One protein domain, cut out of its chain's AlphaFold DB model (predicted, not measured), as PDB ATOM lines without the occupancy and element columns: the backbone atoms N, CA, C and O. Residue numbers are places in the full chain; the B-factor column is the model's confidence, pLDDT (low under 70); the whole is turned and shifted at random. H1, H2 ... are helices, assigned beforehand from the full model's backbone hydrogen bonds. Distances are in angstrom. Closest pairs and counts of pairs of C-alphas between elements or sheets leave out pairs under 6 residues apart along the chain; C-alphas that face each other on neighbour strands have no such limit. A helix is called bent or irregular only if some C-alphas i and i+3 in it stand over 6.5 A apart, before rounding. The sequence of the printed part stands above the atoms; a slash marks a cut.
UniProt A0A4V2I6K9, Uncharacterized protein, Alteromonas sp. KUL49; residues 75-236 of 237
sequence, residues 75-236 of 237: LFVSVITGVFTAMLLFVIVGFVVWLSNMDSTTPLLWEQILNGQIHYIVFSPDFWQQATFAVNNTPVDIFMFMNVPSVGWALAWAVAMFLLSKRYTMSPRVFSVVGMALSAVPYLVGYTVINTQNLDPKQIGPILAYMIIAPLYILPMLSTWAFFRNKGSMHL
ATOM      1  N   LEU A  75     121.998 124.568  77.005       84.38
ATOM      2  CA  LEU A  75     122.968 125.652  77.180       84.38
ATOM      3  C   LEU A  75     123.387 125.821  78.642       84.38
ATOM      4  O   LEU A  75     124.580 125.862  78.929       84.38
ATOM      5  N   PHE A  76     122.420 125.876  79.558       85.88
ATOM      6  CA  PHE A  76     122.675 126.044  80.988       85.88
ATOM      7  C   PHE A  76     123.539 124.905  81.542       85.88
ATOM      8  O   PHE A  76     124.533 125.142  82.223       85.88
ATOM      9  N   VAL A  77     123.217 123.667  81.163       86.69
ATOM     10  CA  VAL A  77     123.964 122.466  81.561       86.69
ATOM     11  C   VAL A  77     125.406 122.522  81.068       86.69
ATOM     12  O   VAL A  77     126.326 122.199  81.819       86.69
ATOM     13  N   SER A  78     125.627 122.960  79.829       86.81
ATOM     14  CA  SER A  78     126.977 123.063  79.269       86.81
ATOM     15  C   SER A  78     127.779 124.209  79.875       86.81
ATOM     16  O   SER A  78     128.974 124.040  80.095       86.81
ATOM     17  N   VAL A  79     127.140 125.335  80.210       89.06
ATOM     18  CA  VAL A  79     127.784 126.431  80.951       89.06
ATOM     19  C   VAL A  79     128.209 125.959  82.338       89.06
ATOM     20  O   VAL A  79     129.376 126.108  82.687       89.06
ATOM     21  N   ILE A  80     127.314 125.321  83.100       90.56
ATOM     22  CA  ILE A  80     127.652 124.773  84.422       90.56
ATOM     23  C   ILE A  80     128.759 123.726  84.318       90.56
ATOM     24  O   ILE A  80     129.710 123.771  85.093       90.56
ATOM     25  N   THR A  81     128.671 122.815  83.342       90.44
ATOM     26  CA  THR A  81     129.720 121.814  83.090       90.44
ATOM     27  C   THR A  81     131.059 122.499  82.811       90.44
ATOM     28  O   THR A  81     132.071 122.106  83.377       90.44
ATOM     29  N   GLY A  82     131.071 123.552  81.989       91.56
ATOM     30  CA  GLY A  82     132.271 124.328  81.681       91.56
ATOM     31  C   GLY A  82     132.865 125.041  82.898       91.56
ATOM     32  O   GLY A  82     134.069 124.941  83.124       91.56
ATOM     33  N   VAL A  83     132.033 125.708  83.706       93.38
ATOM     34  CA  VAL A  83     132.461 126.372  84.951       93.38
ATOM     35  C   VAL A  83     133.037 125.354  85.932       93.38
ATOM     36  O   VAL A  83     134.131 125.557  86.456       93.38
ATOM     37  N   PHE A  84     132.349 124.231  86.133       91.56
ATOM     38  CA  PHE A  84     132.812 123.161  87.011       91.56
ATOM     39  C   PHE A  84     134.139 122.558  86.530       91.56
ATOM     40  O   PHE A  84     135.064 122.400  87.324       91.56
ATOM     41  N   THR A  85     134.274 122.303  85.223       93.25
ATOM     42  CA  THR A  85     135.540 121.885  84.608       93.25
ATOM     43  C   THR A  85     136.648 122.897  84.892       93.25
ATOM     44  O   THR A  85     137.715 122.498  85.342       93.25
ATOM     45  N   ALA A  86     136.414 124.194  84.680       94.19
ATOM     46  CA  ALA A  86     137.426 125.222  84.922       94.19
ATOM     47  C   ALA A  86     137.872 125.261  86.395       94.19
ATOM     48  O   ALA A  86     139.071 125.317  86.671       94.19
ATOM     49  N   MET A  87     136.928 125.162  87.338       93.81
ATOM     50  CA  MET A  87     137.231 125.106  88.771       93.81
ATOM     51  C   MET A  87     138.047 123.863  89.142       93.81
ATOM     52  O   MET A  87     139.042 123.975  89.852       93.81
ATOM     53  N   LEU A  88     137.668 122.681  88.644       92.81
ATOM     54  CA  LEU A  88     138.419 121.452  88.909       92.81
ATOM     55  C   LEU A  88     139.819 121.483  88.296       92.81
ATOM     56  O   LEU A  88     140.768 121.058  88.945       92.81
ATOM     57  N   LEU A  89     139.967 122.006  87.078       93.44
ATOM     58  CA  LEU A  89     141.275 122.164  86.442       93.44
ATOM     59  C   LEU A  89     142.186 123.080  87.260       93.44
ATOM     60  O   LEU A  89     143.351 122.749  87.458       93.44
ATOM     61  N   PHE A  90     141.650 124.183  87.789       93.50
ATOM     62  CA  PHE A  90     142.391 125.065  88.687       93.50
ATOM     63  C   PHE A  90     142.885 124.328  89.942       93.50
ATOM     64  O   PHE A  90     144.066 124.414  90.277       93.50
ATOM     65  N   VAL A  91     142.015 123.542  90.589       94.19
ATOM     66  CA  VAL A  91     142.381 122.720  91.757       94.19
ATOM     67  C   VAL A  91     143.457 121.693  91.397       94.19
ATOM     68  O   VAL A  91     144.440 121.564  92.120       94.19
ATOM     69  N   ILE A  92     143.300 120.983  90.274       94.25
ATOM     70  CA  ILE A  92     144.253 119.965  89.806       94.25
ATOM     71  C   ILE A  92     145.623 120.588  89.540       94.25
ATOM     72  O   ILE A  92     146.628 120.041  89.981       94.25
ATOM     73  N   VAL A  93     145.673 121.733  88.856       92.94
ATOM     74  CA  VAL A  93     146.932 122.436  88.576       92.94
ATOM     75  C   VAL A  93     147.613 122.854  89.873       92.94
ATOM     76  O   VAL A  93     148.783 122.534  90.061       92.94
ATOM     77  N   GLY A  94     146.883 123.498  90.790       93.38
ATOM     78  CA  GLY A  94     147.431 123.882  92.090       93.38
ATOM     79  C   GLY A  94     147.958 122.681  92.875       93.38
ATOM     80  O   GLY A  94     149.053 122.737  93.429       93.38
ATOM     81  N   PHE A  95     147.221 121.567  92.861       94.69
ATOM     82  CA  PHE A  95     147.622 120.346  93.549       94.69
ATOM     83  C   PHE A  95     148.867 119.700  92.933       94.69
ATOM     84  O   PHE A  95     149.781 119.340  93.665       94.69
ATOM     85  N   VAL A  96     148.923 119.552  91.604       94.56
ATOM     86  CA  VAL A  96     150.071 118.943  90.913       94.56
ATOM     87  C   VAL A  96     151.319 119.797  91.105       94.56
ATOM     88  O   VAL A  96     152.347 119.265  91.501       94.56
ATOM     89  N   VAL A  97     151.224 121.115  90.903       94.00
ATOM     90  CA  VAL A  97     152.367 122.025  91.083       94.00
ATOM     91  C   VAL A  97     152.874 121.987  92.521       94.00
ATOM     92  O   VAL A  97     154.083 121.911  92.736       94.00
ATOM     93  N   TRP A  98     151.968 121.990  93.500       94.19
ATOM     94  CA  TRP A  98     152.335 121.821  94.902       94.19
ATOM     95  C   TRP A  98     153.058 120.498  95.140       94.19
ATOM     96  O   TRP A  98     154.192 120.513  95.605       94.19
ATOM     97  N   LEU A  99     152.448 119.368  94.770       92.50
ATOM     98  CA  LEU A  99     152.995 118.036  95.030       92.50
ATOM     99  C   LEU A  99     154.344 117.811  94.325       92.50
ATOM    100  O   LEU A  99     155.230 117.174  94.886       92.50
ATOM    101  N   SER A 100     154.513 118.338  93.109       90.50
ATOM    102  CA  SER A 100     155.747 118.213  92.323       90.50
ATOM    103  C   SER A 100     156.919 119.023  92.878       90.50
ATOM    104  O   SER A 100     158.061 118.669  92.601       90.50
ATOM    105  N   ASN A 101     156.653 120.078  93.652       88.62
ATOM    106  CA  ASN A 101     157.674 120.948  94.244       88.62
ATOM    107  C   ASN A 101     157.700 120.863  95.781       88.62
ATOM    108  O   ASN A 101     158.281 121.715  96.454       88.62
ATOM    109  N   MET A 102     157.019 119.872  96.354       85.62
ATOM    110  CA  MET A 102     156.897 119.720  97.796       85.62
ATOM    111  C   MET A 102     158.156 119.067  98.372       85.62
ATOM    112  O   MET A 102     158.306 117.848  98.321       85.62
ATOM    113  N   ASP A 103     159.013 119.870  99.000       82.69
ATOM    114  CA  ASP A 103     160.131 119.356  99.805       82.69
ATOM    115  C   ASP A 103     159.678 118.919 101.207       82.69
ATOM    116  O   ASP A 103     160.207 117.977 101.795       82.69
ATOM    117  N   SER A 104     158.684 119.612 101.768       85.56
ATOM    118  CA  SER A 104     158.083 119.295 103.065       85.56
ATOM    119  C   SER A 104     156.637 119.783 103.129       85.56
ATOM    120  O   SER A 104     156.242 120.693 102.401       85.56
ATOM    121  N   THR A 105     155.838 119.175 104.004       92.44
ATOM    122  CA  THR A 105     154.469 119.616 104.287       92.44
ATOM    123  C   THR A 105     154.096 119.328 105.741       92.44
ATOM    124  O   THR A 105     154.892 118.766 106.498       92.44
ATOM    125  N   THR A 106     152.901 119.740 106.163       93.06
ATOM    126  CA  THR A 106     152.429 119.494 107.527       93.06
ATOM    127  C   THR A 106     152.182 117.995 107.743       93.06
ATOM    128  O   THR A 106     151.773 117.305 106.806       93.06
ATOM    129  N   PRO A 107     152.374 117.464 108.967       94.62
ATOM    130  CA  PRO A 107     152.142 116.043 109.241       94.62
ATOM    131  C   PRO A 107     150.736 115.574 108.849       94.62
ATOM    132  O   PRO A 107     150.583 114.488 108.299       94.62
ATOM    133  N   LEU A 108     149.727 116.428 109.061       94.44
ATOM    134  CA  LEU A 108     148.339 116.147 108.695       94.44
ATOM    135  C   LEU A 108     148.160 116.007 107.178       94.44
ATOM    136  O   LEU A 108     147.548 115.045 106.720       94.44
ATOM    137  N   LEU A 109     148.690 116.950 106.389       94.50
ATOM    138  CA  LEU A 109     148.600 116.876 104.930       94.50
ATOM    139  C   LEU A 109     149.368 115.668 104.395       94.50
ATOM    140  O   LEU A 109     148.881 114.981 103.501       94.50
ATOM    141  N   TRP A 110     150.535 115.374 104.969       94.06
ATOM    142  CA  TRP A 110     151.325 114.206 104.598       94.06
ATOM    143  C   TRP A 110     150.571 112.895 104.845       94.06
ATOM    144  O   TRP A 110     150.491 112.049 103.956       94.06
ATOM    145  N   GLU A 111     149.950 112.745 106.014       94.38
ATOM    146  CA  GLU A 111     149.112 111.588 106.334       94.38
ATOM    147  C   GLU A 111     147.924 111.466 105.367       94.38
ATOM    148  O   GLU A 111     147.644 110.386 104.846       94.38
ATOM    149  N   GLN A 112     147.255 112.579 105.052       95.00
ATOM    150  CA  GLN A 112     146.151 112.585 104.091       95.00
ATOM    151  C   GLN A 112     146.602 112.185 102.680       95.00
ATOM    152  O   GLN A 112     145.883 111.452 101.999       95.00
ATOM    153  N   ILE A 113     147.789 112.614 102.240       94.12
ATOM    154  CA  ILE A 113     148.385 112.192 100.963       94.12
ATOM    155  C   ILE A 113     148.595 110.676 100.964       94.12
ATOM    156  O   ILE A 113     148.143 109.998 100.040       94.12
ATOM    157  N   LEU A 114     149.235 110.140 102.008       93.69
ATOM    158  CA  LEU A 114     149.514 108.707 102.122       93.69
ATOM    159  C   LEU A 114     148.234 107.862 102.164       93.69
ATOM    160  O   LEU A 114     148.208 106.772 101.606       93.69
ATOM    161  N   ASN A 115     147.149 108.394 102.725       94.44
ATOM    162  CA  ASN A 115     145.843 107.732 102.762       94.44
ATOM    163  C   ASN A 115     144.988 107.959 101.494       94.44
ATOM    164  O   ASN A 115     143.823 107.550 101.436       94.44
ATOM    165  N   GLY A 116     145.514 108.653 100.476       92.75
ATOM    166  CA  GLY A 116     144.774 108.977  99.250       92.75
ATOM    167  C   GLY A 116     143.622 109.969  99.455       92.75
ATOM    168  O   GLY A 116     142.751 110.113  98.597       92.75
ATOM    169  N   GLN A 117     143.589 110.664 100.589       94.50
ATOM    170  CA  GLN A 117     142.496 111.509 101.067       94.50
ATOM    171  C   GLN A 117     142.507 112.924 100.459       94.50
ATOM    172  O   GLN A 117     142.292 113.926 101.138       94.50
ATOM    173  N   ILE A 118     142.695 113.021  99.142       92.62
ATOM    174  CA  ILE A 118     142.794 114.302  98.415       92.62
ATOM    175  C   ILE A 118     141.536 115.161  98.605       92.62
ATOM    176  O   ILE A 118     141.621 116.380  98.741       92.62
ATOM    177  N   HIS A 119     140.368 114.519  98.671       91.31
ATOM    178  CA  HIS A 119     139.092 115.185  98.927       91.31
ATOM    179  C   HIS A 119     139.035 115.944 100.260       91.31
ATOM    180  O   HIS A 119     138.249 116.877 100.354       91.31
ATOM    181  N   TYR A 120     139.847 115.590 101.263       93.94
ATOM    182  CA  TYR A 120     139.984 116.374 102.495       93.94
ATOM    183  C   TYR A 120     141.033 117.481 102.355       93.94
ATOM    184  O   TYR A 120     140.813 118.592 102.838       93.94
ATOM    185  N   ILE A 121     142.132 117.210 101.640       94.69
ATOM    186  CA  ILE A 121     143.235 118.161 101.432       94.69
ATOM    187  C   ILE A 121     142.734 119.467 100.806       94.69
ATOM    188  O   ILE A 121     143.091 120.546 101.266       94.69
ATOM    189  N   VAL A 122     141.852 119.389  99.804       93.00
ATOM    190  CA  VAL A 122     141.331 120.577  99.098       93.00
ATOM    191  C   VAL A 122     140.471 121.501  99.971       93.00
ATOM    192  O   VAL A 122     140.231 122.644  99.589       93.00
ATOM    193  N   PHE A 123     140.017 121.045 101.142       93.75
ATOM    194  CA  PHE A 123     139.321 121.887 102.124       93.75
ATOM    195  C   PHE A 123     140.249 122.419 103.222       93.75
ATOM    196  O   PHE A 123     139.807 123.194 104.069       93.75
ATOM    197  N   SER A 124     141.527 122.034 103.215       94.25
ATOM    198  CA  SER A 124     142.508 122.509 104.183       94.25
ATOM    199  C   SER A 124     143.024 123.907 103.812       94.25
ATOM    200  O   SER A 124     143.496 124.105 102.688       94.25
ATOM    201  N   PRO A 125     143.006 124.884 104.739       94.69
ATOM    202  CA  PRO A 125     143.656 126.177 104.528       94.69
ATOM    203  C   PRO A 125     145.159 126.047 104.244       94.69
ATOM    204  O   PRO A 125     145.685 126.759 103.386       94.69
ATOM    205  N   ASP A 126     145.829 125.095 104.905       94.12
ATOM    206  CA  ASP A 126     147.267 124.849 104.749       94.12
ATOM    207  C   ASP A 126     147.614 124.453 103.311       94.12
ATOM    208  O   ASP A 126     148.628 124.896 102.767       94.12
ATOM    209  N   PHE A 127     146.751 123.651 102.677       95.06
ATOM    210  CA  PHE A 127     146.910 123.270 101.278       95.06
ATOM    211  C   PHE A 127     146.876 124.500 100.374       95.06
ATOM    212  O   PHE A 127     147.786 124.693  99.577       95.06
ATOM    213  N   TRP A 128     145.866 125.362 100.513       95.56
ATOM    214  CA  TRP A 128     145.727 126.538  99.650       95.56
ATOM    215  C   TRP A 128     146.873 127.530  99.822       95.56
ATOM    216  O   TRP A 128     147.323 128.114  98.835       95.56
ATOM    217  N   GLN A 129     147.379 127.690 101.044       94.56
ATOM    218  CA  GLN A 129     148.557 128.511 101.303       94.56
ATOM    219  C   GLN A 129     149.802 127.938 100.610       94.56
ATOM    220  O   GLN A 129     150.494 128.667  99.897       94.56
ATOM    221  N   GLN A 130     150.071 126.638 100.773       94.25
ATOM    222  CA  GLN A 130     151.238 125.985 100.172       94.25
ATOM    223  C   GLN A 130     151.138 125.883  98.647       94.25
ATOM    224  O   GLN A 130     152.119 126.141  97.955       94.25
ATOM    225  N   ALA A 131     149.963 125.570  98.107       93.94
ATOM    226  CA  ALA A 131     149.740 125.481  96.670       93.94
ATOM    227  C   ALA A 131     149.869 126.845  95.992       93.94
ATOM    228  O   ALA A 131     150.522 126.958  94.958       93.94
ATOM    229  N   THR A 132     149.326 127.899  96.603       94.19
ATOM    230  CA  THR A 132     149.489 129.270  96.102       94.19
ATOM    231  C   THR A 132     150.954 129.699  96.152       94.19
ATOM    232  O   THR A 132     151.452 130.308  95.205       94.19
ATOM    233  N   PHE A 133     151.670 129.350  97.226       92.56
ATOM    234  CA  PHE A 133     153.109 129.587  97.311       92.56
ATOM    235  C   PHE A 133     153.866 128.843  96.202       92.56
ATOM    236  O   PHE A 133     154.666 129.466  95.508       92.56
ATOM    237  N   ALA A 134     153.587 127.557  95.985       92.75
ATOM    238  CA  ALA A 134     154.233 126.765  94.944       92.75
ATOM    239  C   ALA A 134     153.975 127.354  93.548       92.75
ATOM    240  O   ALA A 134     154.922 127.635  92.820       92.75
ATOM    241  N   VAL A 135     152.716 127.641  93.206       91.94
ATOM    242  CA  VAL A 135     152.339 128.208  91.899       91.94
ATOM    243  C   VAL A 135     153.012 129.556  91.627       91.94
ATOM    244  O   VAL A 135     153.397 129.823  90.493       91.94
ATOM    245  N   ASN A 136     153.189 130.399  92.648       92.62
ATOM    246  CA  ASN A 136     153.785 131.725  92.472       92.62
ATOM    247  C   ASN A 136     155.322 131.725  92.461       92.62
ATOM    248  O   ASN A 136     155.914 132.657  91.923       92.62
ATOM    249  N   ASN A 137     155.966 130.733  93.084       91.69
ATOM    250  CA  ASN A 137     157.413 130.758  93.335       91.69
ATOM    251  C   ASN A 137     158.193 129.653  92.616       91.69
ATOM    252  O   ASN A 137     159.422 129.678  92.639       91.69
ATOM    253  N   THR A 138     157.516 128.695  91.982       87.19
ATOM    254  CA  THR A 138     158.171 127.584  91.281       87.19
ATOM    255  C   THR A 138     157.819 127.586  89.793       87.19
ATOM    256  O   THR A 138     156.675 127.878  89.432       87.19
ATOM    257  N   PRO A 139     158.779 127.288  88.896       85.81
ATOM    258  CA  PRO A 139     158.482 127.130  87.481       85.81
ATOM    259  C   PRO A 139     157.527 125.955  87.260       85.81
ATOM    260  O   PRO A 139     157.798 124.831  87.680       85.81
ATOM    261  N   VAL A 140     156.425 126.207  86.559       87.81
ATOM    262  CA  VAL A 140     155.501 125.149  86.141       87.81
ATOM    263  C   VAL A 140     156.088 124.441  84.923       87.81
ATOM    264  O   VAL A 140     156.166 125.025  83.841       87.81
ATOM    265  N   ASP A 141     156.489 123.182  85.093       89.88
ATOM    266  CA  ASP A 141     156.942 122.328  83.995       89.88
ATOM    267  C   ASP A 141     155.766 121.514  83.439       89.88
ATOM    268  O   ASP A 141     155.021 120.860  84.173       89.88
ATOM    269  N   ILE A 142     155.606 121.519  82.115       87.38
ATOM    270  CA  ILE A 142     154.572 120.745  81.424       87.38
ATOM    271  C   ILE A 142     154.719 119.238  81.672       87.38
ATOM    272  O   ILE A 142     153.724 118.509  81.677       87.38
ATOM    273  N   PHE A 143     155.943 118.770  81.932       90.31
ATOM    274  CA  PHE A 143     156.219 117.370  82.221       90.31
ATOM    275  C   PHE A 143     155.590 116.893  83.537       90.31
ATOM    276  O   PHE A 143     155.274 115.708  83.643       90.31
ATOM    277  N   MET A 144     155.289 117.797  84.483       90.69
ATOM    278  CA  MET A 144     154.566 117.477  85.729       90.69
ATOM    279  C   MET A 144     153.167 116.904  85.462       90.69
ATOM    280  O   MET A 144     152.622 116.156  86.273       90.69
ATOM    281  N   PHE A 145     152.588 117.227  84.305       92.25
ATOM    282  CA  PHE A 145     151.248 116.804  83.917       92.25
ATOM    283  C   PHE A 145     151.243 115.595  82.986       92.25
ATOM    284  O   PHE A 145     150.164 115.154  82.598       92.25
ATOM    285  N   MET A 146     152.400 115.057  82.587       91.69
ATOM    286  CA  MET A 146     152.456 113.889  81.710       91.69
ATOM    287  C   MET A 146     152.336 112.597  82.514       91.69
ATOM    288  O   MET A 146     153.240 112.211  83.249       91.69
ATOM    289  N   ASN A 147     151.236 111.871  82.322       94.12
ATOM    290  CA  ASN A 147     151.051 110.561  82.937       94.12
ATOM    291  C   ASN A 147     150.437 109.580  81.933       94.12
ATOM    292  O   ASN A 147     149.258 109.670  81.596       94.12
ATOM    293  N   VAL A 148     151.242 108.626  81.455       93.62
ATOM    294  CA  VAL A 148     150.835 107.661  80.415       93.62
ATOM    295  C   VAL A 148     149.590 106.849  80.815       93.62
ATOM    296  O   VAL A 148     148.668 106.775  79.998       93.62
ATOM    297  N   PRO A 149     149.475 106.300  82.045       95.12
ATOM    298  CA  PRO A 149     148.250 105.619  82.475       95.12
ATOM    299  C   PRO A 149     147.003 106.510  82.402       95.12
ATOM    300  O   PRO A 149     145.948 106.069  81.945       95.12
ATOM    301  N   SER A 150     147.133 107.781  82.786       95.94
ATOM    302  CA  SER A 150     146.047 108.765  82.724       95.94
ATOM    303  C   SER A 150     145.606 109.059  81.290       95.94
ATOM    304  O   SER A 150     144.408 109.155  81.033       95.94
ATOM    305  N   VAL A 151     146.544 109.135  80.337       95.00
ATOM    306  CA  VAL A 151     146.221 109.267  78.902       95.00
ATOM    307  C   VAL A 151     145.465 108.034  78.406       95.00
ATOM    308  O   VAL A 151     144.439 108.167  77.739       95.00
ATOM    309  N   GLY A 152     145.925 106.832  78.769       95.75
ATOM    310  CA  GLY A 152     145.242 105.581  78.428       95.75
ATOM    311  C   GLY A 152     143.801 105.545  78.946       95.75
ATOM    312  O   GLY A 152     142.880 105.200  78.203       95.75
ATOM    313  N   TRP A 153     143.585 105.984  80.188       95.56
ATOM    314  CA  TRP A 153     142.244 106.093  80.760       95.56
ATOM    315  C   TRP A 153     141.384 107.142  80.056       95.56
ATOM    316  O   TRP A 153     140.215 106.887  79.775       95.56
ATOM    317  N   ALA A 154     141.949 108.299  79.715       95.69
ATOM    318  CA  ALA A 154     141.232 109.345  78.995       95.69
ATOM    319  C   ALA A 154     140.763 108.873  77.605       95.69
ATOM    320  O   ALA A 154     139.636 109.163  77.200       95.69
ATOM    321  N   LEU A 155     141.582 108.080  76.906       95.94
ATOM    322  CA  LEU A 155     141.202 107.439  75.644       95.94
ATOM    323  C   LEU A 155     140.091 106.401  75.846       95.94
ATOM    324  O   LEU A 155     139.104 106.414  75.110       95.94
ATOM    325  N   ALA A 156     140.215 105.536  76.857       95.69
ATOM    326  CA  ALA A 156     139.181 104.555  77.189       95.69
ATOM    327  C   ALA A 156     137.847 105.236  77.535       95.69
ATOM    328  O   ALA A 156     136.791 104.831  77.043       95.69
ATOM    329  N   TRP A 157     137.902 106.319  78.314       95.88
ATOM    330  CA  TRP A 157     136.760 107.167  78.634       95.88
ATOM    331  C   TRP A 157     136.136 107.763  77.368       95.88
ATOM    332  O   TRP A 157     134.924 107.664  77.184       95.88
ATOM    333  N   ALA A 158     136.943 108.320  76.458       94.12
ATOM    334  CA  ALA A 158     136.449 108.935  75.226       94.12
ATOM    335  C   ALA A 158     135.743 107.912  74.324       94.12
ATOM    336  O   ALA A 158     134.645 108.175  73.826       94.12
ATOM    337  N   VAL A 159     136.325 106.719  74.168       94.69
ATOM    338  CA  VAL A 159     135.712 105.607  73.425       94.69
ATOM    339  C   VAL A 159     134.408 105.168  74.089       94.69
ATOM    340  O   VAL A 159     133.387 105.050  73.409       94.69
ATOM    341  N   ALA A 160     134.402 104.975  75.411       94.19
ATOM    342  CA  ALA A 160     133.204 104.583  76.148       94.19
ATOM    343  C   ALA A 160     132.078 105.613  75.979       94.19
ATOM    344  O   ALA A 160     130.963 105.252  75.602       94.19
ATOM    345  N   MET A 161     132.375 106.900  76.169       93.38
ATOM    346  CA  MET A 161     131.402 107.981  76.008       93.38
ATOM    347  C   MET A 161     130.899 108.098  74.570       93.38
ATOM    348  O   MET A 161     129.700 108.285  74.354       93.38
ATOM    349  N   PHE A 162     131.772 107.931  73.575       90.88
ATOM    350  CA  PHE A 162     131.370 107.907  72.172       90.88
ATOM    351  C   PHE A 162     130.377 106.768  71.896       90.88
ATOM    352  O   PHE A 162     129.278 107.021  71.393       90.88
ATOM    353  N   LEU A 163     130.713 105.537  72.296       92.44
ATOM    354  CA  LEU A 163     129.861 104.360  72.107       92.44
ATOM    355  C   LEU A 163     128.521 104.490  72.838       92.44
ATOM    356  O   LEU A 163     127.471 104.223  72.249       92.44
ATOM    357  N   LEU A 164     128.538 104.942  74.094       91.25
ATOM    358  CA  LEU A 164     127.335 105.174  74.895       91.25
ATOM    359  C   LEU A 164     126.440 106.249  74.274       91.25
ATOM    360  O   LEU A 164     125.230 106.055  74.149       91.25
ATOM    361  N   SER A 165     127.033 107.358  73.826       88.88
ATOM    362  CA  SER A 165     126.284 108.457  73.217       88.88
ATOM    363  C   SER A 165     125.627 108.057  71.893       88.88
ATOM    364  O   SER A 165     124.514 108.510  71.619       88.88
ATOM    365  N   LYS A 166     126.284 107.190  71.108       85.06
ATOM    366  CA  LYS A 166     125.764 106.645  69.848       85.06
ATOM    367  C   LYS A 166     124.669 105.608  70.093       85.06
ATOM    368  O   LYS A 166     123.647 105.644  69.420       85.06
ATOM    369  N   ARG A 167     124.868 104.701  71.054       89.50
ATOM    370  CA  ARG A 167     123.928 103.608  71.346       89.50
ATOM    371  C   ARG A 167     122.627 104.093  71.980       89.50
ATOM    372  O   ARG A 167     121.574 103.564  71.653       89.50
ATOM    373  N   TYR A 168     122.708 105.063  72.888       87.94
ATOM    374  CA  TYR A 168     121.564 105.501  73.695       87.94
ATOM    375  C   TYR A 168     121.048 106.897  73.334       87.94
ATOM    376  O   TYR A 168     120.191 107.421  74.042       87.94
ATOM    377  N   THR A 169     121.567 107.528  72.268       84.50
ATOM    378  CA  THR A 169     121.178 108.893  71.849       84.50
ATOM    379  C   THR A 169     121.112 109.866  73.033       84.50
ATOM    380  O   THR A 169     120.140 110.592  73.220       84.50
ATOM    381  N   MET A 170     122.153 109.850  73.874       84.19
ATOM    382  CA  MET A 170     122.149 110.557  75.160       84.19
ATOM    383  C   MET A 170     121.898 112.059  74.991       84.19
ATOM    384  O   MET A 170     122.535 112.716  74.166       84.19
ATOM    385  N   SER A 171     121.009 112.617  75.815       83.25
ATOM    386  CA  SER A 171     120.869 114.071  75.919       83.25
ATOM    387  C   SER A 171     122.145 114.688  76.520       83.25
ATOM    388  O   SER A 171     122.869 113.996  77.243       83.25
ATOM    389  N   PRO A 172     122.428 115.984  76.284       82.50
ATOM    390  CA  PRO A 172     123.595 116.658  76.864       82.50
ATOM    391  C   PRO A 172     123.679 116.520  78.389       82.50
ATOM    392  O   PRO A 172     124.755 116.307  78.929       82.50
ATOM    393  N   ARG A 173     122.531 116.525  79.079       85.88
ATOM    394  CA  ARG A 173     122.443 116.288  80.528       85.88
ATOM    395  C   ARG A 173     122.932 114.911  80.935       85.88
ATOM    396  O   ARG A 173     123.787 114.800  81.807       85.88
ATOM    397  N   VAL A 174     122.385 113.872  80.306       88.56
ATOM    398  CA  VAL A 174     122.760 112.488  80.613       88.56
ATOM    399  C   VAL A 174     124.235 112.273  80.298       88.56
ATOM    400  O   VAL A 174     124.947 111.689  81.106       88.56
ATOM    401  N   PHE A 175     124.716 112.812  79.177       89.31
ATOM    402  CA  PHE A 175     126.129 112.746  78.831       89.31
ATOM    403  C   PHE A 175     127.017 113.450  79.862       89.31
ATOM    404  O   PHE A 175     127.994 112.852  80.296       89.31
ATOM    405  N   SER A 176     126.681 114.675  80.288       89.56
ATOM    406  CA  SER A 176     127.446 115.395  81.316       89.56
ATOM    407  C   SER A 176     127.496 114.616  82.628       89.56
ATOM    408  O   SER A 176     128.576 114.435  83.178       89.56
ATOM    409  N   VAL A 177     126.359 114.096  83.104       90.44
ATOM    410  CA  VAL A 177     126.292 113.334  84.364       90.44
ATOM    411  C   VAL A 177     127.104 112.043  84.281       90.44
ATOM    412  O   VAL A 177     127.927 111.780  85.155       90.44
ATOM    413  N   VAL A 178     126.921 111.250  83.220       92.62
ATOM    414  CA  VAL A 178     127.665 109.994  83.027       92.62
ATOM    415  C   VAL A 178     129.154 110.276  82.835       92.62
ATOM    416  O   VAL A 178     129.990 109.608  83.437       92.62
ATOM    417  N   GLY A 179     129.494 111.294  82.046       92.50
ATOM    418  CA  GLY A 179     130.870 111.706  81.801       92.50
ATOM    419  C   GLY A 179     131.581 112.143  83.081       92.50
ATOM    420  O   GLY A 179     132.694 111.681  83.336       92.50
ATOM    421  N   MET A 180     130.919 112.954  83.918       91.19
ATOM    422  CA  MET A 180     131.417 113.339  85.243       91.19
ATOM    423  C   MET A 180     131.578 112.122  86.158       91.19
ATOM    424  O   MET A 180     132.638 111.956  86.757       91.19
ATOM    425  N   ALA A 181     130.582 111.234  86.225       92.56
ATOM    426  CA  ALA A 181     130.663 110.025  87.045       92.56
ATOM    427  C   ALA A 181     131.853 109.139  86.639       92.56
ATOM    428  O   ALA A 181     132.620 108.698  87.492       92.56
ATOM    429  N   LEU A 182     132.069 108.942  85.335       92.00
ATOM    430  CA  LEU A 182     133.211 108.177  84.827       92.00
ATOM    431  C   LEU A 182     134.555 108.891  85.043       92.00
ATOM    432  O   LEU A 182     135.580 108.223  85.182       92.00
ATOM    433  N   SER A 183     134.572 110.225  85.111       92.31
ATOM    434  CA  SER A 183     135.789 110.985  85.431       92.31
ATOM    435  C   SER A 183     136.238 110.812  86.888       92.31
ATOM    436  O   SER A 183     137.423 110.950  87.172       92.31
ATOM    437  N   ALA A 184     135.325 110.441  87.795       92.94
ATOM    438  CA  ALA A 184     135.638 110.151  89.196       92.94
ATOM    439  C   ALA A 184     136.219 108.740  89.410       92.94
ATOM    440  O   ALA A 184     136.753 108.447  90.479       92.94
ATOM    441  N   VAL A 185     136.138 107.850  88.416       95.31
ATOM    442  CA  VAL A 185     136.575 106.450  88.553       95.31
ATOM    443  C   VAL A 185     138.066 106.313  88.896       95.31
ATOM    444  O   VAL A 185     138.355 105.569  89.831       95.31
ATOM    445  N   PRO A 186     139.019 107.018  88.247       95.88
ATOM    446  CA  PRO A 186     140.436 106.968  88.629       95.88
ATOM    447  C   PRO A 186     140.664 107.280  90.103       95.88
ATOM    448  O   PRO A 186     141.420 106.583  90.776       95.88
ATOM    449  N   TYR A 187     139.953 108.289  90.608       95.19
ATOM    450  CA  TYR A 187     140.003 108.677  92.005       95.19
ATOM    451  C   TYR A 187     139.471 107.567  92.921       95.19
ATOM    452  O   TYR A 187     140.167 107.149  93.842       95.19
ATOM    453  N   LEU A 188     138.272 107.038  92.651       95.94
ATOM    454  CA  LEU A 188     137.656 105.995  93.482       95.94
ATOM    455  C   LEU A 188     138.474 104.697  93.487       95.94
ATOM    456  O   LEU A 188     138.654 104.080  94.539       95.94
ATOM    457  N   VAL A 189     138.995 104.294  92.326       95.19
ATOM    458  CA  VAL A 189     139.848 103.106  92.194       95.19
ATOM    459  C   VAL A 189     141.160 103.313  92.942       95.19
ATOM    460  O   VAL A 189     141.514 102.469  93.759       95.19
ATOM    461  N   GLY A 190     141.852 104.434  92.724       95.75
ATOM    462  CA  GLY A 190     143.115 104.716  93.405       95.75
ATOM    463  C   GLY A 190     142.953 104.814  94.922       95.75
ATOM    464  O   GLY A 190     143.714 104.190  95.657       95.75
ATOM    465  N   TYR A 191     141.899 105.488  95.392       95.88
ATOM    466  CA  TYR A 191     141.563 105.561  96.814       95.88
ATOM    467  C   TYR A 191     141.310 104.173  97.412       95.88
ATOM    468  O   TYR A 191     141.822 103.855  98.484       95.88
ATOM    469  N   THR A 192     140.563 103.319  96.708       95.38
ATOM    470  CA  THR A 192     140.305 101.945  97.158       95.38
ATOM    471  C   THR A 192     141.597 101.136  97.217       95.38
ATOM    472  O   THR A 192     141.839 100.453  98.205       95.38
ATOM    473  N   VAL A 193     142.453 101.228  96.196       95.94
ATOM    474  CA  VAL A 193     143.735 100.511  96.153       95.94
ATOM    475  C   VAL A 193     144.635 100.930  97.317       95.94
ATOM    476  O   VAL A 193     145.123 100.057  98.026       95.94
ATOM    477  N   ILE A 194     144.786 102.234  97.571       96.06
ATOM    478  CA  ILE A 194     145.603 102.754  98.680       96.06
ATOM    479  C   ILE A 194     145.087 102.269 100.041       96.06
ATOM    480  O   ILE A 194     145.878 101.891 100.893       96.06
ATOM    481  N   ASN A 195     143.768 102.245 100.248       92.88
ATOM    482  CA  ASN A 195     143.187 101.887 101.548       92.88
ATOM    483  C   ASN A 195     142.984 100.378 101.758       92.88
ATOM    484  O   ASN A 195     142.596  99.959 102.847       92.88
ATOM    485  N   THR A 196     143.204  99.551 100.734       94.00
ATOM    486  CA  THR A 196     143.054  98.086 100.832       94.00
ATOM    487  C   THR A 196     144.375  97.346 100.713       94.00
ATOM    488  O   THR A 196     144.505  96.234 101.224       94.00
ATOM    489  N   GLN A 197     145.359  97.946 100.047       88.31
ATOM    490  CA  GLN A 197     146.694  97.394  99.909       88.31
ATOM    491  C   GLN A 197     147.618  98.165 100.851       88.31
ATOM    492  O   GLN A 197     147.660  99.389 100.812       88.31
ATOM    493  N   ASN A 198     148.361  97.461 101.708       86.62
ATOM    494  CA  ASN A 198     149.382  98.071 102.567       86.62
ATOM    495  C   ASN A 198     150.586  98.481 101.708       86.62
ATOM    496  O   ASN A 198     151.584  97.765 101.646       86.62
ATOM    497  N   LEU A 199     150.437  99.580 100.972       91.69
ATOM    498  CA  LEU A 199     151.418 100.057 100.009       91.69
ATOM    499  C   LEU A 199     152.506 100.876 100.689       91.69
ATOM    500  O   LEU A 199     152.242 101.703 101.562       91.69
ATOM    501  N   ASP A 200     153.732 100.717 100.202       90.62
ATOM    502  CA  ASP A 200     154.818 101.609 100.584       90.62
ATOM    503  C   ASP A 200     154.606 103.005  99.964       90.62
ATOM    504  O   ASP A 200     154.103 103.113  98.838       90.62
ATOM    505  N   PRO A 201     155.086 104.093 100.598       85.44
ATOM    506  CA  PRO A 201     154.966 105.458 100.066       85.44
ATOM    507  C   PRO A 201     155.415 105.626  98.605       85.44
ATOM    508  O   PRO A 201     154.817 106.386  97.843       85.44
ATOM    509  N   LYS A 202     156.432 104.867  98.172       88.25
ATOM    510  CA  LYS A 202     156.933 104.888  96.785       88.25
ATOM    511  C   LYS A 202     155.918 104.364  95.761       88.25
ATOM    512  O   LYS A 202     155.986 104.743  94.597       88.25
ATOM    513  N   GLN A 203     154.998 103.499  96.180       91.56
ATOM    514  CA  GLN A 203     153.937 102.942  95.338       91.56
ATOM    515  C   GLN A 203     152.696 103.843  95.316       91.56
ATOM    516  O   GLN A 203     151.978 103.870  94.319       91.56
ATOM    517  N   ILE A 204     152.475 104.621  96.380       92.19
ATOM    518  CA  ILE A 204     151.342 105.547  96.495       92.19
ATOM    519  C   ILE A 204     151.478 106.717  95.506       92.19
ATOM    520  O   ILE A 204     150.500 107.086  94.859       92.19
ATOM    521  N   GLY A 205     152.688 107.259  95.319       90.12
ATOM    522  CA  GLY A 205     152.937 108.405  94.429       90.12
ATOM    523  C   GLY A 205     152.384 108.238  93.001       90.12
ATOM    524  O   GLY A 205     151.589 109.071  92.560       90.12
ATOM    525  N   PRO A 206     152.727 107.159  92.271       92.19
ATOM    526  CA  PRO A 206     152.170 106.895  90.942       92.19
ATOM    527  C   PRO A 206     150.641 106.740  90.912       92.19
ATOM    528  O   PRO A 206     150.005 107.150  89.939       92.19
ATOM    529  N   ILE A 207     150.043 106.174  91.968       94.94
ATOM    530  CA  ILE A 207     148.585 106.013  92.079       94.94
ATOM    531  C   ILE A 207     147.924 107.378  92.269       94.94
ATOM    532  O   ILE A 207     146.969 107.690  91.561       94.94
ATOM    533  N   LEU A 208     148.464 108.223  93.150       93.81
ATOM    534  CA  LEU A 208     148.001 109.599  93.332       93.81
ATOM    535  C   LEU A 208     148.095 110.402  92.032       93.81
ATOM    536  O   LEU A 208     147.138 111.079  91.659       93.81
ATOM    537  N   ALA A 209     149.209 110.285  91.306       93.31
ATOM    538  CA  ALA A 209     149.365 110.935  90.009       93.31
ATOM    539  C   ALA A 209     148.249 110.509  89.041       93.31
ATOM    540  O   ALA A 209     147.631 111.356  88.402       93.31
ATOM    541  N   TYR A 210     147.924 109.215  88.984       95.31
ATOM    542  CA  TYR A 210     146.813 108.713  88.177       95.31
ATOM    543  C   TYR A 210     145.441 109.237  88.637       95.31
ATOM    544  O   TYR A 210     144.635 109.658  87.807       95.31
ATOM    545  N   MET A 211     145.181 109.269  89.949       95.31
ATOM    546  CA  MET A 211     143.924 109.772  90.525       95.31
ATOM    547  C   MET A 211     143.634 111.226  90.124       95.31
ATOM    548  O   MET A 211     142.471 111.588  89.943       95.31
ATOM    549  N   ILE A 212     144.679 112.046  89.994       94.31
ATOM    550  CA  ILE A 212     144.580 113.503  89.823       94.31
ATOM    551  C   ILE A 212     144.728 113.924  88.362       94.31
ATOM    552  O   ILE A 212     143.989 114.786  87.882       94.31
ATOM    553  N   ILE A 213     145.668 113.314  87.638       95.19
ATOM    554  CA  ILE A 213     145.981 113.686  86.254       95.19
ATOM    555  C   ILE A 213     144.967 113.075  85.277       95.19
ATOM    556  O   ILE A 213     144.687 113.671  84.243       95.19
ATOM    557  N   ALA A 214     144.329 111.940  85.575       95.38
ATOM    558  CA  ALA A 214     143.315 111.393  84.666       95.38
ATOM    559  C   ALA A 214     142.127 112.357  84.418       95.38
ATOM    560  O   ALA A 214     141.787 112.588  83.251       95.38
ATOM    561  N   PRO A 215     141.535 113.003  85.445       93.94
ATOM    562  CA  PRO A 215     140.554 114.071  85.245       93.94
ATOM    563  C   PRO A 215     141.054 115.256  84.403       93.94
ATOM    564  O   PRO A 215     140.263 115.813  83.641       93.94
ATOM    565  N   LEU A 216     142.345 115.615  84.470       94.56
ATOM    566  CA  LEU A 216     142.934 116.714  83.684       94.56
ATOM    567  C   LEU A 216     142.702 116.534  82.179       94.56
ATOM    568  O   LEU A 216     142.395 117.496  81.480       94.56
ATOM    569  N   TYR A 217     142.818 115.300  81.685       93.88
ATOM    570  CA  TYR A 217     142.602 114.992  80.272       93.88
ATOM    571  C   TYR A 217     141.119 114.823  79.923       93.88
ATOM    572  O   TYR A 217     140.702 115.161  78.817       93.88
ATOM    573  N   ILE A 218     140.303 114.317  80.853       94.88
ATOM    574  CA  ILE A 218     138.882 114.024  80.614       94.88
ATOM    575  C   ILE A 218     138.021 115.290  80.616       94.88
ATOM    576  O   ILE A 218     137.169 115.466  79.743       94.88
ATOM    577  N   LEU A 219     138.217 116.175  81.594       93.19
ATOM    578  CA  LEU A 219     137.329 117.315  81.827       93.19
ATOM    579  C   LEU A 219     137.249 118.298  80.638       93.19
ATOM    580  O   LEU A 219     136.135 118.747  80.345       93.19
ATOM    581  N   PRO A 220     138.343 118.612  79.909       92.00
ATOM    582  CA  PRO A 220     138.271 119.418  78.688       92.00
ATOM    583  C   PRO A 220     137.483 118.737  77.562       92.00
ATOM    584  O   PRO A 220     136.708 119.389  76.861       92.00
ATOM    585  N   MET A 221     137.635 117.419  77.390       91.56
ATOM    586  CA  MET A 221     136.866 116.663  76.391       91.56
ATOM    587  C   MET A 221     135.369 116.669  76.724       91.56
ATOM    588  O   MET A 221     134.532 116.868  75.845       91.56
ATOM    589  N   LEU A 222     135.026 116.512  78.004       91.06
ATOM    590  CA  LEU A 222     133.649 116.570  78.488       91.06
ATOM    591  C   LEU A 222     133.005 117.942  78.239       91.06
ATOM    592  O   LEU A 222     131.900 118.014  77.696       91.06
ATOM    593  N   SER A 223     133.689 119.028  78.613       89.31
ATOM    594  CA  SER A 223     133.146 120.387  78.493       89.31
ATOM    595  C   SER A 223     132.987 120.823  77.035       89.31
ATOM    596  O   SER A 223     131.942 121.360  76.660       89.31
ATOM    597  N   THR A 224     133.981 120.537  76.188       87.00
ATOM    598  CA  THR A 224     133.927 120.855  74.753       87.00
ATOM    599  C   THR A 224     132.802 120.101  74.060       87.00
ATOM    600  O   THR A 224     132.014 120.705  73.329       87.00
ATOM    601  N   TRP A 225     132.646 118.808  74.338       85.31
ATOM    602  CA  TRP A 225     131.564 118.018  73.763       85.31
ATOM    603  C   TRP A 225     130.184 118.539  74.176       85.31
ATOM    604  O   TRP A 225     129.308 118.715  73.321       85.31
ATOM    605  N   ALA A 226     129.997 118.843  75.467       82.88
ATOM    606  CA  ALA A 226     128.746 119.396  75.980       82.88
ATOM    607  C   ALA A 226     128.399 120.727  75.292       82.88
ATOM    608  O   ALA A 226     127.234 120.996  74.989       82.88
ATOM    609  N   PHE A 227     129.400 121.556  74.990       82.06
ATOM    610  CA  PHE A 227     129.203 122.819  74.285       82.06
ATOM    611  C   PHE A 227     128.847 122.632  72.798       82.06
ATOM    612  O   PHE A 227     127.887 123.234  72.310       82.06
ATOM    613  N   PHE A 228     129.575 121.782  72.065       80.12
ATOM    614  CA  PHE A 228     129.365 121.607  70.622       80.12
ATOM    615  C   PHE A 228     128.072 120.864  70.277       80.12
ATOM    616  O   PHE A 228     127.406 121.227  69.305       80.12
ATOM    617  N   ARG A 229     127.653 119.882  71.084       73.00
ATOM    618  CA  ARG A 229     126.391 119.165  70.835       73.00
ATOM    619  C   ARG A 229     125.168 120.083  70.938       73.00
ATOM    620  O   ARG A 229     124.212 119.898  70.192       73.00
ATOM    621  N   ASN A 230     125.227 121.115  71.780       65.75
ATOM    622  CA  ASN A 230     124.157 122.110  71.887       65.75
ATOM    623  C   ASN A 230     124.052 123.016  70.658       65.75
ATOM    624  O   ASN A 230     122.948 123.398  70.275       65.75
ATOM    625  N   LYS A 231     125.180 123.365  70.027       59.59
ATOM    626  CA  LYS A 231     125.156 124.145  68.781       59.59
ATOM    627  C   LYS A 231     124.508 123.360  67.642       59.59
ATOM    628  O   LYS A 231     123.734 123.935  66.885       59.59
ATOM    629  N   GLY A 232     124.743 122.048  67.575       54.88
ATOM    630  CA  GLY A 232     124.095 121.171  66.593       54.88
ATOM    631  C   GLY A 232     122.566 121.122  66.721       54.88
ATOM    632  O   GLY A 232     121.878 121.068  65.709       54.88
ATOM    633  N   SER A 233     122.021 121.207  67.941       47.88
ATOM    634  CA  SER A 233     120.565 121.259  68.165       47.88
ATOM    635  C   SER A 233     119.925 122.626  67.892       47.88
ATOM    636  O   SER A 233     118.716 122.681  67.714       47.88
ATOM    637  N   MET A 234     120.702 123.715  67.849       40.34
ATOM    638  CA  MET A 234     120.186 125.068  67.576       40.34
ATOM    639  C   MET A 234     120.028 125.377  66.080       40.34
ATOM    640  O   MET A 234     119.382 126.355  65.740       40.34
ATOM    641  N   HIS A 235     120.592 124.560  65.185       35.94
ATOM    642  CA  HIS A 235     120.416 124.711  63.733       35.94
ATOM    643  C   HIS A 235     119.227 123.917  63.163       35.94
ATOM    644  O   HIS A 235     118.989 123.961  61.961       35.94
ATOM    645  N   LEU A 236     118.509 123.169  64.007       35.94
ATOM    646  CA  LEU A 236     117.385 122.307  63.616       35.94
ATOM    647  C   LEU A 236     116.059 122.692  64.300       35.94
ATOM    648  O   LEU A 236     115.086 121.950  64.181       35.94
TER     649      LEU A 236
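This is residues 75 to 236 of the 237 residues of an uncharacterized protein of Alteromonas sp. KUL49 (UniProt A0A4V2I6K9). An elongated up-and-down bundle is built round the long helix H9, with H1, H6 and H7 along it; H8 follows H7 and packs on H9 nearer to where H9 begins. The shorter helices H2, H3, H4 and H5 gather towards the end of the bundle where H1 ends, and H4 crosses H1 there. The printed part has 162 residues with nine named helices, H1 to H9 in order along the chain, and no named strand; the class is all helix. The whole is compact, with a radius of gyration of the C-alphas of 17.2 A, and spans 57 by 35 by 26 A.

H1, residues 75 to 100, runs 36.9 A from C-alpha 75 at (122.968, 125.652, 77.180) to C-alpha 100 at (155.747, 118.213, 92.323). H2 is residues 107 to 114, H3 residues 118 to 121, H4 residues 125 to 137, 18.3 A long, and H5 residues 142 to 145. H6, residues 148 to 168, is 30.1 A long. H7, residues 172 to 183, and H8, residues 185 to 196, measure 15.9 A and 16.2 A. H9, residues 201 to 234, runs 51.5 A and ends with C-alpha 234 at (120.186, 125.068, 67.576). H9 is neither bent nor irregular, but only just: C-alphas 217 and 220 are 6.4 A apart.

H1 and H9 are the hubs, touching four helices each. They touch each other at a shallow tilt of 22 degrees, opposite ways; their closest C-alphas, of Gly 82 and Ser 223, are 5.1 A apart. H1, H6, H7 and H9 form a bundle, up and down, each running against the one before it. H7 touches H1 with residues 172 to 176 alone, closest at the C-alphas of Val 77 and Arg 173, 6.4 A. H6 and H7 form a helical hairpin, closest at the C-alphas of Met 161 and Gly 179, 6.9 A. H6 touches H9 the same way at a shallow tilt of 34 degrees, only just short of steep, with the C-alphas of Ser 150 and Ala 214 closest at 4.3 A. H7 touches H9 at a shallow tilt of 9 degrees, opposite ways, closest at the C-alphas of Ser 183 and Pro 215, 5.7 A. H8 and H9 form another helical hairpin, closest at the C-alphas of Tyr 187 and Met 211, 4.3 A. H4 touches H1 about perpendicular, at 77 degrees, closest at the C-alphas of Trp 98 and Ala 131, 4.8 A. H5 touches H1, and H2 touches H3, closest at the C-alphas of Leu 109 and Ile 121, 6.5 A. H1 and H6 are apart. In H1, H2, H4, H6, H7 and H8 every O i to N i+4 pair is within hydrogen-bond range; in H9 21 of 30 are, and H3 and H5 are too short for such a pair.

The C-alphas farthest apart, of Pro 107 and Leu 236, are 57.7 A apart. The printed part has no cut, and no link is long. Mean pLDDT of the printed part is 89.9; residues 230 to 236 are under 70.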